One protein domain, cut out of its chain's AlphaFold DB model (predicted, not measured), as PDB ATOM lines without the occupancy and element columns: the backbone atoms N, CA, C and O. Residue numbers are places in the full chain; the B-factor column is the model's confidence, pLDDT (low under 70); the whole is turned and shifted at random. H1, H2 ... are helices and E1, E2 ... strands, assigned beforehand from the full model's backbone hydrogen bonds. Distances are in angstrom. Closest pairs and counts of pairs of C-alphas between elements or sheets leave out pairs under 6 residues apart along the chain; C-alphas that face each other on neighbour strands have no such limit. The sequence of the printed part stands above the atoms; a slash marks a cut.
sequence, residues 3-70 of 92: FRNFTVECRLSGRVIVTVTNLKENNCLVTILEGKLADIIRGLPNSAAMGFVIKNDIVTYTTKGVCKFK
ATOM      1  N   PHE A   3      25.021  64.469 -18.622       89.62
ATOM      2  CA  PHE A   3      25.796  63.527 -17.825       89.62
ATOM      3  C   PHE A   3      25.142  62.153 -17.950       89.62
ATOM      4  O   PHE A   3      23.931  62.011 -17.742       89.62
ATOM      5  N   ARG A   4      25.927  61.143 -18.319       90.06
ATOM      6  CA  ARG A   4      25.476  59.751 -18.385       90.06
ATOM      7  C   ARG A   4      26.478  58.861 -17.675       90.06
ATOM      8  O   ARG A   4      27.667  58.918 -17.966       90.06
ATOM      9  N   ASN A   5      25.984  58.048 -16.753       94.38
ATOM     10  CA  ASN A   5      26.795  57.029 -16.104       94.38
ATOM     11  C   ASN A   5      26.979  55.856 -17.067       94.38
ATOM     12  O   ASN A   5      26.049  55.509 -17.797       94.38
ATOM     13  N   PHE A   6      28.153  55.240 -17.043       94.06
ATOM     14  CA  PHE A   6      28.430  54.009 -17.767       94.06
ATOM     15  C   PHE A   6      29.075  52.981 -16.840       94.06
ATOM     16  O   PHE A   6      29.735  53.325 -15.855       94.06
ATOM     17  N   THR A   7      28.886  51.717 -17.194       95.38
ATOM     18  CA  THR A   7      29.472  50.565 -16.516       95.38
ATOM     19  C   THR A   7      30.065  49.655 -17.582       95.38
ATOM     20  O   THR A   7      29.376  49.329 -18.545       95.38
ATOM     21  N   VAL A   8      31.321  49.253 -17.414       95.94
ATOM     22  CA  VAL A   8      32.002  48.281 -18.276       95.94
ATOM     23  C   VAL A   8      32.401  47.091 -17.420       95.94
ATOM     24  O   VAL A   8      33.131  47.254 -16.445       95.94
ATOM     25  N   GLU A   9      31.908  45.909 -17.774       96.62
ATOM     26  CA  GLU A   9      32.387  44.648 -17.214       96.62
ATOM     27  C   GLU A   9      33.527  44.119 -18.087       96.62
ATOM     28  O   GLU A   9      33.386  43.982 -19.303       96.62
ATOM     29  N   CYS A  10      34.652  43.814 -17.454       96.00
ATOM     30  CA  CYS A  10      35.837  43.284 -18.105       96.00
ATOM     31  C   CYS A  10      36.132  41.885 -17.573       96.00
ATOM     32  O   CYS A  10      36.013  41.628 -16.375       96.00
ATOM     33  N   ARG A  11      36.564  40.992 -18.466       96.50
ATOM     34  CA  ARG A  11      36.955  39.616 -18.143       96.50
ATOM     35  C   ARG A  11      38.378  39.375 -18.621       96.50
ATOM     36  O   ARG A  11      38.684  39.610 -19.786       96.50
ATOM     37  N   LEU A  12      39.227  38.900 -17.721       94.88
ATOM     38  CA  LEU A  12      40.637  38.626 -17.966       94.88
ATOM     39  C   LEU A  12      40.939  37.160 -17.662       94.88
ATOM     40  O   LEU A  12      40.558  36.635 -16.616       94.88
ATOM     41  N   SER A  13      41.666  36.511 -18.562       96.62
ATOM     42  CA  SER A  13      42.251  35.189 -18.356       96.62
ATOM     43  C   SER A  13      43.611  35.140 -19.044       96.62
ATOM     44  O   SER A  13      43.875  35.890 -19.983       96.62
ATOM     45  N   GLY A  14      44.498  34.283 -18.550       96.56
ATOM     46  CA  GLY A  14      45.832  34.139 -19.116       96.56
ATOM     47  C   GLY A  14      46.896  33.880 -18.066       96.56
ATOM     48  O   GLY A  14      46.611  33.607 -16.894       96.56
ATOM     49  N   ARG A  15      48.144  33.948 -18.522       96.88
ATOM     50  CA  ARG A  15      49.343  33.668 -17.735       96.88
ATOM     51  C   ARG A  15      50.263  34.880 -17.814       96.88
ATOM     52  O   ARG A  15      50.352  35.527 -18.853       96.88
ATOM     53  N   VAL A  16      50.894  35.203 -16.696       96.62
ATOM     54  CA  VAL A  16      51.899  36.258 -16.583       96.62
ATOM     55  C   VAL A  16      53.259  35.582 -16.627       96.62
ATOM     56  O   VAL A  16      53.520  34.680 -15.829       96.62
ATOM     57  N   ILE A  17      54.100  36.014 -17.563       97.25
ATOM     58  CA  ILE A  17      55.468  35.526 -17.735       97.25
ATOM     59  C   ILE A  17      56.412  36.643 -17.299       97.25
ATOM     60  O   ILE A  17      56.360  37.751 -17.835       97.25
ATOM     61  N   VAL A  18      57.268  36.357 -16.325       97.19
ATOM     62  CA  VAL A  18      58.273  37.284 -15.804       97.19
ATOM     63  C   VAL A  18      59.649  36.748 -16.161       97.19
ATOM     64  O   VAL A  18      60.016  35.641 -15.777       97.19
ATOM     65  N   THR A  19      60.417  37.550 -16.889       97.12
ATOM     66  CA  THR A  19      61.803  37.231 -17.233       97.12
ATOM     67  C   THR A  19      62.726  37.923 -16.240       97.12
ATOM     68  O   THR A  19      62.633  39.135 -16.053       97.12
ATOM     69  N   VAL A  20      63.605  37.160 -15.595       97.25
ATOM     70  CA  VAL A  20      64.588  37.678 -14.639       97.25
ATOM     71  C   VAL A  20      65.937  37.762 -15.338       97.25
ATOM     72  O   VAL A  20      66.445  36.755 -15.830       97.25
ATOM     73  N   THR A  21      66.522  38.957 -15.375       97.31
ATOM     74  CA  THR A  21      67.808  39.226 -16.029       97.31
ATOM     75  C   THR A  21      68.808  39.840 -15.058       97.31
ATOM     76  O   THR A  21      68.431  40.611 -14.171       97.31
ATOM     77  N   ASN A  22      70.096  39.543 -15.234       95.81
ATOM     78  CA  ASN A  22      71.160  40.131 -14.426       95.81
ATOM     79  C   ASN A  22      71.730  41.384 -15.103       95.81
ATOM     80  O   ASN A  22      72.496  41.302 -16.061       95.81
ATOM     81  N   LEU A  23      71.402  42.558 -14.561       95.62
ATOM     82  CA  LEU A  23      71.896  43.848 -15.060       95.62
ATOM     83  C   LEU A  23      73.427  43.969 -15.010       95.62
ATOM     84  O   LEU A  23      74.012  44.642 -15.854       95.62
ATOM     85  N   LYS A  24      74.081  43.329 -14.032       95.62
ATOM     86  CA  LYS A  24      75.542  43.402 -13.857       95.62
ATOM     87  C   LYS A  24      76.298  42.534 -14.863       95.62
ATOM     88  O   LYS A  24      77.469  42.786 -15.118       95.62
ATOM     89  N   GLU A  25      75.626  41.551 -15.452       93.12
ATOM     90  CA  GLU A  25      76.194  40.600 -16.410       93.12
ATOM     91  C   GLU A  25      75.528  40.765 -17.778       93.12
ATOM     92  O   GLU A  25      74.937  39.839 -18.326       93.12
ATOM     93  N   ASN A  26      75.593  41.984 -18.328       94.56
ATOM     94  CA  ASN A  26      75.091  42.316 -19.667       94.56
ATOM     95  C   ASN A  26      73.624  41.899 -19.918       94.56
ATOM     96  O   ASN A  26      73.277  41.433 -21.002       94.56
ATOM     97  N   ASN A  27      72.757  42.042 -18.909       93.50
ATOM     98  CA  ASN A  27      71.353  41.618 -18.968       93.50
ATOM     99  C   ASN A  27      71.169  40.134 -19.322       93.50
ATOM    100  O   ASN A  27      70.170  39.775 -19.950       93.50
ATOM    101  N   CYS A  28      72.108  39.267 -18.933       96.00
ATOM    102  CA  CYS A  28      71.976  37.841 -19.198       96.00
ATOM    103  C   CYS A  28      70.684  37.292 -18.572       96.00
ATOM    104  O   CYS A  28      70.247  37.720 -17.497       96.00
ATOM    105  N   LEU A  29      70.047  36.357 -19.278       96.81
ATOM    106  CA  LEU A  29      68.856  35.674 -18.794       96.81
ATOM    107  C   LEU A  29      69.232  34.779 -17.613       96.81
ATOM    108  O   LEU A  29      70.056  33.881 -17.757       96.81
ATOM    109  N   VAL A  30      68.588  34.998 -16.469       96.56
ATOM    110  CA  VAL A  30      68.759  34.169 -15.272       96.56
ATOM    111  C   VAL A  30      67.700  33.074 -15.246       96.56
ATOM    112  O   VAL A  30      68.022  31.899 -15.112       96.56
ATOM    113  N   THR A  31      66.423  33.452 -15.358       97.56
ATOM    114  CA  THR A  31      65.303  32.503 -15.318       97.56
ATOM    115  C   THR A  31      64.007  33.126 -15.841       97.56
ATOM    116  O   THR A  31      63.918  34.341 -16.037       97.56
ATOM    117  N   ILE A  32      62.992  32.288 -16.044       97.19
ATOM    118  CA  ILE A  32      61.635  32.675 -16.426       97.19
ATOM    119  C   ILE A  32      60.666  32.114 -15.384       97.19
ATOM    120  O   ILE A  32      60.682  30.922 -15.081       97.19
ATOM    121  N   LEU A  33      59.810  32.981 -14.849       97.00
ATOM    122  CA  LEU A  33      58.735  32.629 -13.930       97.00
ATOM    123  C   LEU A  33      57.400  32.757 -14.654       97.00
ATOM    124  O   LEU A  33      57.169  33.725 -15.376       97.00
ATOM    125  N   GLU A  34      56.502  31.808 -14.427       97.19
ATOM    126  CA  GLU A  34      55.175  31.816 -15.028       97.19
ATOM    127  C   GLU A  34      54.104  31.573 -13.964       97.19
ATOM    128  O   GLU A  34      54.225  30.669 -13.139       97.19
ATOM    129  N   GLY A  35      53.030  32.362 -13.998       96.44
ATOM    130  CA  GLY A  35      51.897  32.206 -13.088       96.44
ATOM    131  C   GLY A  35      50.566  32.504 -13.765       96.44
ATOM    132  O   GLY A  35      50.475  33.378 -14.626       96.44
ATOM    133  N   LYS A  36      49.504  31.789 -13.382       96.38
ATOM    134  CA  LYS A  36      48.149  32.112 -13.845       96.38
ATOM    135  C   LYS A  36      47.705  33.447 -13.248       96.38
ATOM    136  O   LYS A  36      47.816  33.652 -12.040       96.38
ATOM    137  N   LEU A  37      47.125  34.319 -14.073       95.75
ATOM    138  CA  LEU A  37      46.640  35.633 -13.633       95.75
ATOM    139  C   LEU A  37      45.632  35.517 -12.477       95.75
ATOM    140  O   LEU A  37      45.704  36.268 -11.509       95.75
ATOM    141  N   ALA A  38      44.720  34.545 -12.564       96.00
ATOM    142  CA  ALA A  38      43.717  34.295 -11.534       96.00
ATOM    143  C   ALA A  38      44.340  33.926 -10.179       96.00
ATOM    144  O   ALA A  38      43.860  34.388  -9.148       96.00
ATOM    145  N   ASP A  39      45.420  33.145 -10.172       95.31
ATOM    146  CA  ASP A  39      46.102  32.740  -8.940       95.31
ATOM    147  C   ASP A  39      46.885  33.904  -8.334       95.31
ATOM    148  O   ASP A  39      46.802  34.134  -7.128       95.31
ATOM    149  N   ILE A  40      47.558  34.690  -9.179       95.00
ATOM    150  CA  ILE A  40      48.274  35.904  -8.767       95.00
ATOM    151  C   ILE A  40      47.310  36.884  -8.089       95.00
ATOM    152  O   ILE A  40      47.576  37.338  -6.979       95.00
ATOM    153  N   ILE A  41      46.164  37.176  -8.715       94.50
ATOM    154  CA  ILE A  41      45.175  38.112  -8.157       94.50
ATOM    155  C   ILE A  41      44.519  37.537  -6.897       94.50
ATOM    156  O   ILE A  41      44.270  38.282  -5.952       94.50
ATOM    157  N   ARG A  42      44.285  36.220  -6.829       92.88
ATOM    158  CA  ARG A  42      43.752  35.569  -5.621       92.88
ATOM    159  C   ARG A  42      44.711  35.677  -4.433       92.88
ATOM    160  O   ARG A  42      44.246  35.799  -3.306       92.88
ATOM    161  N   GLY A  43      46.019  35.655  -4.690       92.69
ATOM    162  CA  GLY A  43      47.059  35.827  -3.676       92.69
ATOM    163  C   GLY A  43      47.228  37.263  -3.167       92.69
ATOM    164  O   GLY A  43      47.887  37.460  -2.147       92.69
ATOM    165  N   LEU A  44      46.644  38.268  -3.833       91.38
ATOM    166  CA  LEU A  44      46.710  39.653  -3.366       91.38
ATOM    167  C   LEU A  44      45.834  39.846  -2.119       91.38
ATOM    168  O   LEU A  44      44.646  39.488  -2.142       91.38
ATOM    169  N   PRO A  45      46.358  40.478  -1.051       87.88
ATOM    170  CA  PRO A  45      45.521  40.890   0.064       87.88
ATOM    171  C   PRO A  45      44.453  41.860  -0.456       87.88
ATOM    172  O   PRO A  45      44.735  42.738  -1.270       87.88
ATOM    173  N   ASN A  46      43.214  41.699   0.009       88.50
ATOM    174  CA  ASN A  46      42.081  42.553  -0.360       88.50
ATOM    175  C   ASN A  46      41.676  42.522  -1.851       88.50
ATOM    176  O   ASN A  46      41.037  43.461  -2.325       88.50
ATOM    177  N   SER A  47      41.966  41.445  -2.590       85.38
ATOM    178  CA  SER A  47      41.535  41.283  -3.993       85.38
ATOM    179  C   SER A  47      40.032  41.504  -4.212       85.38
ATOM    180  O   SER A  47      39.641  42.200  -5.149       85.38
ATOM    181  N   ALA A  48      39.191  41.020  -3.296       84.00
ATOM    182  CA  ALA A  48      37.750  41.273  -3.318       84.00
ATOM    183  C   ALA A  48      37.396  42.757  -3.092       84.00
ATOM    184  O   ALA A  48      36.504  43.285  -3.752       84.00
ATOM    185  N   ALA A  49      38.114  43.457  -2.204       86.19
ATOM    186  CA  ALA A  49      37.884  44.881  -1.945       86.19
ATOM    187  C   ALA A  49      38.310  45.767  -3.128       86.19
ATOM    188  O   ALA A  49      37.758  46.847  -3.319       86.19
ATOM    189  N   MET A  50      39.242  45.290  -3.959       87.81
ATOM    190  CA  MET A  50      39.601  45.919  -5.235       87.81
ATOM    191  C   MET A  50      38.554  45.687  -6.341       87.81
ATOM    192  O   MET A  50      38.713  46.192  -7.450       87.81
ATOM    193  N   GLY A  51      37.475  44.948  -6.055       91.56
ATOM    194  CA  GLY A  51      36.378  44.708  -6.992       91.56
ATOM    195  C   GLY A  51      36.624  43.566  -7.977       91.56
ATOM    196  O   GLY A  51      35.903  43.467  -8.972       91.56
ATOM    197  N   PHE A  52      37.615  42.706  -7.717       94.75
ATOM    198  CA  PHE A  52      37.843  41.503  -8.513       94.75
ATOM    199  C   PHE A  52      36.942  40.355  -8.055       94.75
ATOM    200  O   PHE A  52      36.838  40.052  -6.866       94.75
ATOM    201  N   VAL A  53      36.348  39.662  -9.021       95.31
ATOM    202  CA  VAL A  53      35.614  38.409  -8.825       95.31
ATOM    203  C   VAL A  53      36.309  37.328  -9.636       95.31
ATOM    204  O   VAL A  53      36.497  37.484 -10.838       95.31
ATOM    205  N   ILE A  54      36.697  36.227  -8.998       94.94
ATOM    206  CA  ILE A  54      37.457  35.159  -9.655       94.94
ATOM    207  C   ILE A  54      36.594  33.901  -9.729       94.94
ATOM    208  O   ILE A  54      36.194  33.363  -8.697       94.94
ATOM    209  N   LYS A  55      36.326  33.408 -10.942       94.56
ATOM    210  CA  LYS A  55      35.567  32.170 -11.178       94.56
ATOM    211  C   LYS A  55      36.155  31.412 -12.364       94.56
ATOM    212  O   LYS A  55      36.322  31.993 -13.429       94.56
ATOM    213  N   ASN A  56      36.422  30.114 -12.199       93.50
ATOM    214  CA  ASN A  56      36.936  29.230 -13.256       93.50
ATOM    215  C   ASN A  56      38.161  29.808 -13.998       93.50
ATOM    216  O   ASN A  56      38.154  29.890 -15.222       93.50
ATOM    217  N   ASP A  57      39.181  30.263 -13.261       94.00
ATOM    218  CA  ASP A  57      40.392  30.916 -13.800       94.00
ATOM    219  C   ASP A  57      40.148  32.197 -14.630       94.00
ATOM    220  O   ASP A  57      41.048  32.690 -15.313       94.00
ATOM    221  N   ILE A  58      38.954  32.782 -14.529       96.44
ATOM    222  CA  ILE A  58      38.596  34.066 -15.131       96.44
ATOM    223  C   ILE A  58      38.442  35.099 -14.022       96.44
ATOM    224  O   ILE A  58      37.724  34.880 -13.043       96.44
ATOM    225  N   VAL A  59      39.110  36.235 -14.193       96.50
ATOM    226  CA  VAL A  59      38.998  37.399 -13.319       96.50
ATOM    227  C   VAL A  59      38.054  38.400 -13.967       96.50
ATOM    228  O   VAL A  59      38.309  38.876 -15.072       96.50
ATOM    229  N   THR A  60      36.972  38.729 -13.277       97.19
ATOM    230  CA  THR A  60      36.011  39.752 -13.679       97.19
ATOM    231  C   THR A  60      36.195  40.990 -12.815       97.19
ATOM    232  O   THR A  60      36.357  40.877 -11.599       97.19
ATOM    233  N   TYR A  61      36.149  42.172 -13.422       95.44
ATOM    234  CA  TYR A  61      36.079  43.445 -12.706       95.44
ATOM    235  C   TYR A  61      35.180  44.423 -13.454       95.44
ATOM    236  O   TYR A  61      35.013  44.336 -14.672       95.44
ATOM    237  N   THR A  62      34.616  45.371 -12.714       95.62
ATOM    238  CA  THR A  62      33.649  46.325 -13.254       95.62
ATOM    239  C   THR A  62      34.150  47.747 -13.077       95.62
ATOM    240  O   THR A  62      34.305  48.229 -11.956       95.62
ATOM    241  N   THR A  63      34.352  48.452 -14.186       94.25
ATOM    242  CA  THR A  63      34.702  49.873 -14.192       94.25
ATOM    243  C   THR A  63      33.439  50.710 -14.349       94.25
ATOM    244  O   THR A  63      32.676  50.533 -15.297       94.25
ATOM    245  N   LYS A  64      33.211  51.642 -13.421       94.75
ATOM    246  CA  LYS A  64      32.108  52.609 -13.484       94.75
ATOM    247  C   LYS A  64      32.665  53.996 -13.766       94.75
ATOM    248  O   LYS A  64      33.684  54.377 -13.196       94.75
ATOM    249  N   GLY A  65      31.981  54.760 -14.605       94.50
ATOM    250  CA  GLY A  65      32.378  56.125 -14.919       94.50
ATOM    251  C   GLY A  65      31.201  57.001 -15.313       94.50
ATOM    252  O   GLY A  65      30.055  56.557 -15.384       94.50
ATOM    253  N   VAL A  66      31.494  58.276 -15.559       95.06
ATOM    254  CA  VAL A  66      30.509  59.269 -15.996       95.06
ATOM    255  C   VAL A  66      31.021  59.925 -17.266       95.06
ATOM    256  O   VAL A  66      32.073  60.561 -17.263       95.06
ATOM    257  N   CYS A  67      30.262  59.809 -18.347       88.56
ATOM    258  CA  CYS A  67      30.502  60.561 -19.564       88.56
ATOM    259  C   CYS A  67      29.798  61.918 -19.493       88.56
ATOM    260  O   CYS A  67      28.619  62.013 -19.134       88.56
ATOM    261  N   LYS A  68      30.529  62.971 -19.870       89.75
ATOM    262  CA  LYS A  68      30.027  64.344 -19.967       89.75
ATOM    263  C   LYS A  68      30.051  64.763 -21.430       89.75
ATOM    264  O   LYS A  68      31.125  64.860 -22.013       89.75
ATOM    265  N   PHE A  69      28.885  65.041 -22.000       83.94
ATOM    266  CA  PHE A  69      28.770  65.474 -23.391       83.94
ATOM    267  C   PHE A  69      28.131  66.860 -23.492       83.94
ATOM    268  O   PHE A  69      27.159  67.190 -22.797       83.94
ATOM    269  N   LYS A  70      28.677  67.675 -24.395       83.50
ATOM    270  CA  LYS A  70      28.089  68.936 -24.846       83.50
ATOM    271  C   LYS A  70      27.944  68.846 -26.361       83.50
ATOM    272  O   LYS A  70      28.933  68.648 -27.052       83.50
TER     273      LYS A  70
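This is residues 3 to 70 of the 92 residues of an uncharacterized protein of Anisakis simplex (UniProt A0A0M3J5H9). Two long, narrow antiparallel ribbons, E1 with E5 and the hairpin E2 and E3, form the arms of a wide V, with short H1 and E4 near its corner. The 68 printed residues include, in order, E1, E2, E3, H1, E4 and E5; the sheets, E1 - E5 - E4 and E2 - E3, are antiparallel. The class is mostly strand, and the whole is extended, radius of gyration of the C-alphas 18.0 A, spans 56 by 34 by 20 A.

Find C-alpha 58 at (38.596, 34.066, -15.131); from there E5, residues 58 to 69, runs 33.9 A. E1, residues 3 to 12, runs 29.0 A from (25.796, 63.527, -17.825). E4 is residues 53 to 55, 6.7 A; E2, 15 to 22, 23.0 A; E3, 28 to 36, 25.1 A; H1, 37 to 42, 8.5 A.

Beside E5 look for N 8 and O 63 of E1 and E5, 2.8 A, and N 53 and O 60 of E4 and E5, 2.8 A. E1 runs on into E2 at 74 degrees; in E2 and E3, N 18 and O 33 are 2.8 A apart. H1, with every O i to N i+4 pair within hydrogen-bond range, is on the first sheet over E5, height 8.7 A; its closest C-alphas to E5 are Ala 38 and Val 59, 5.9 A.

The farthest C-alphas, Glu 25 and Lys 70, are 56.5 A apart. The printed part has no cut, no link is long, and no printed residue is under 70.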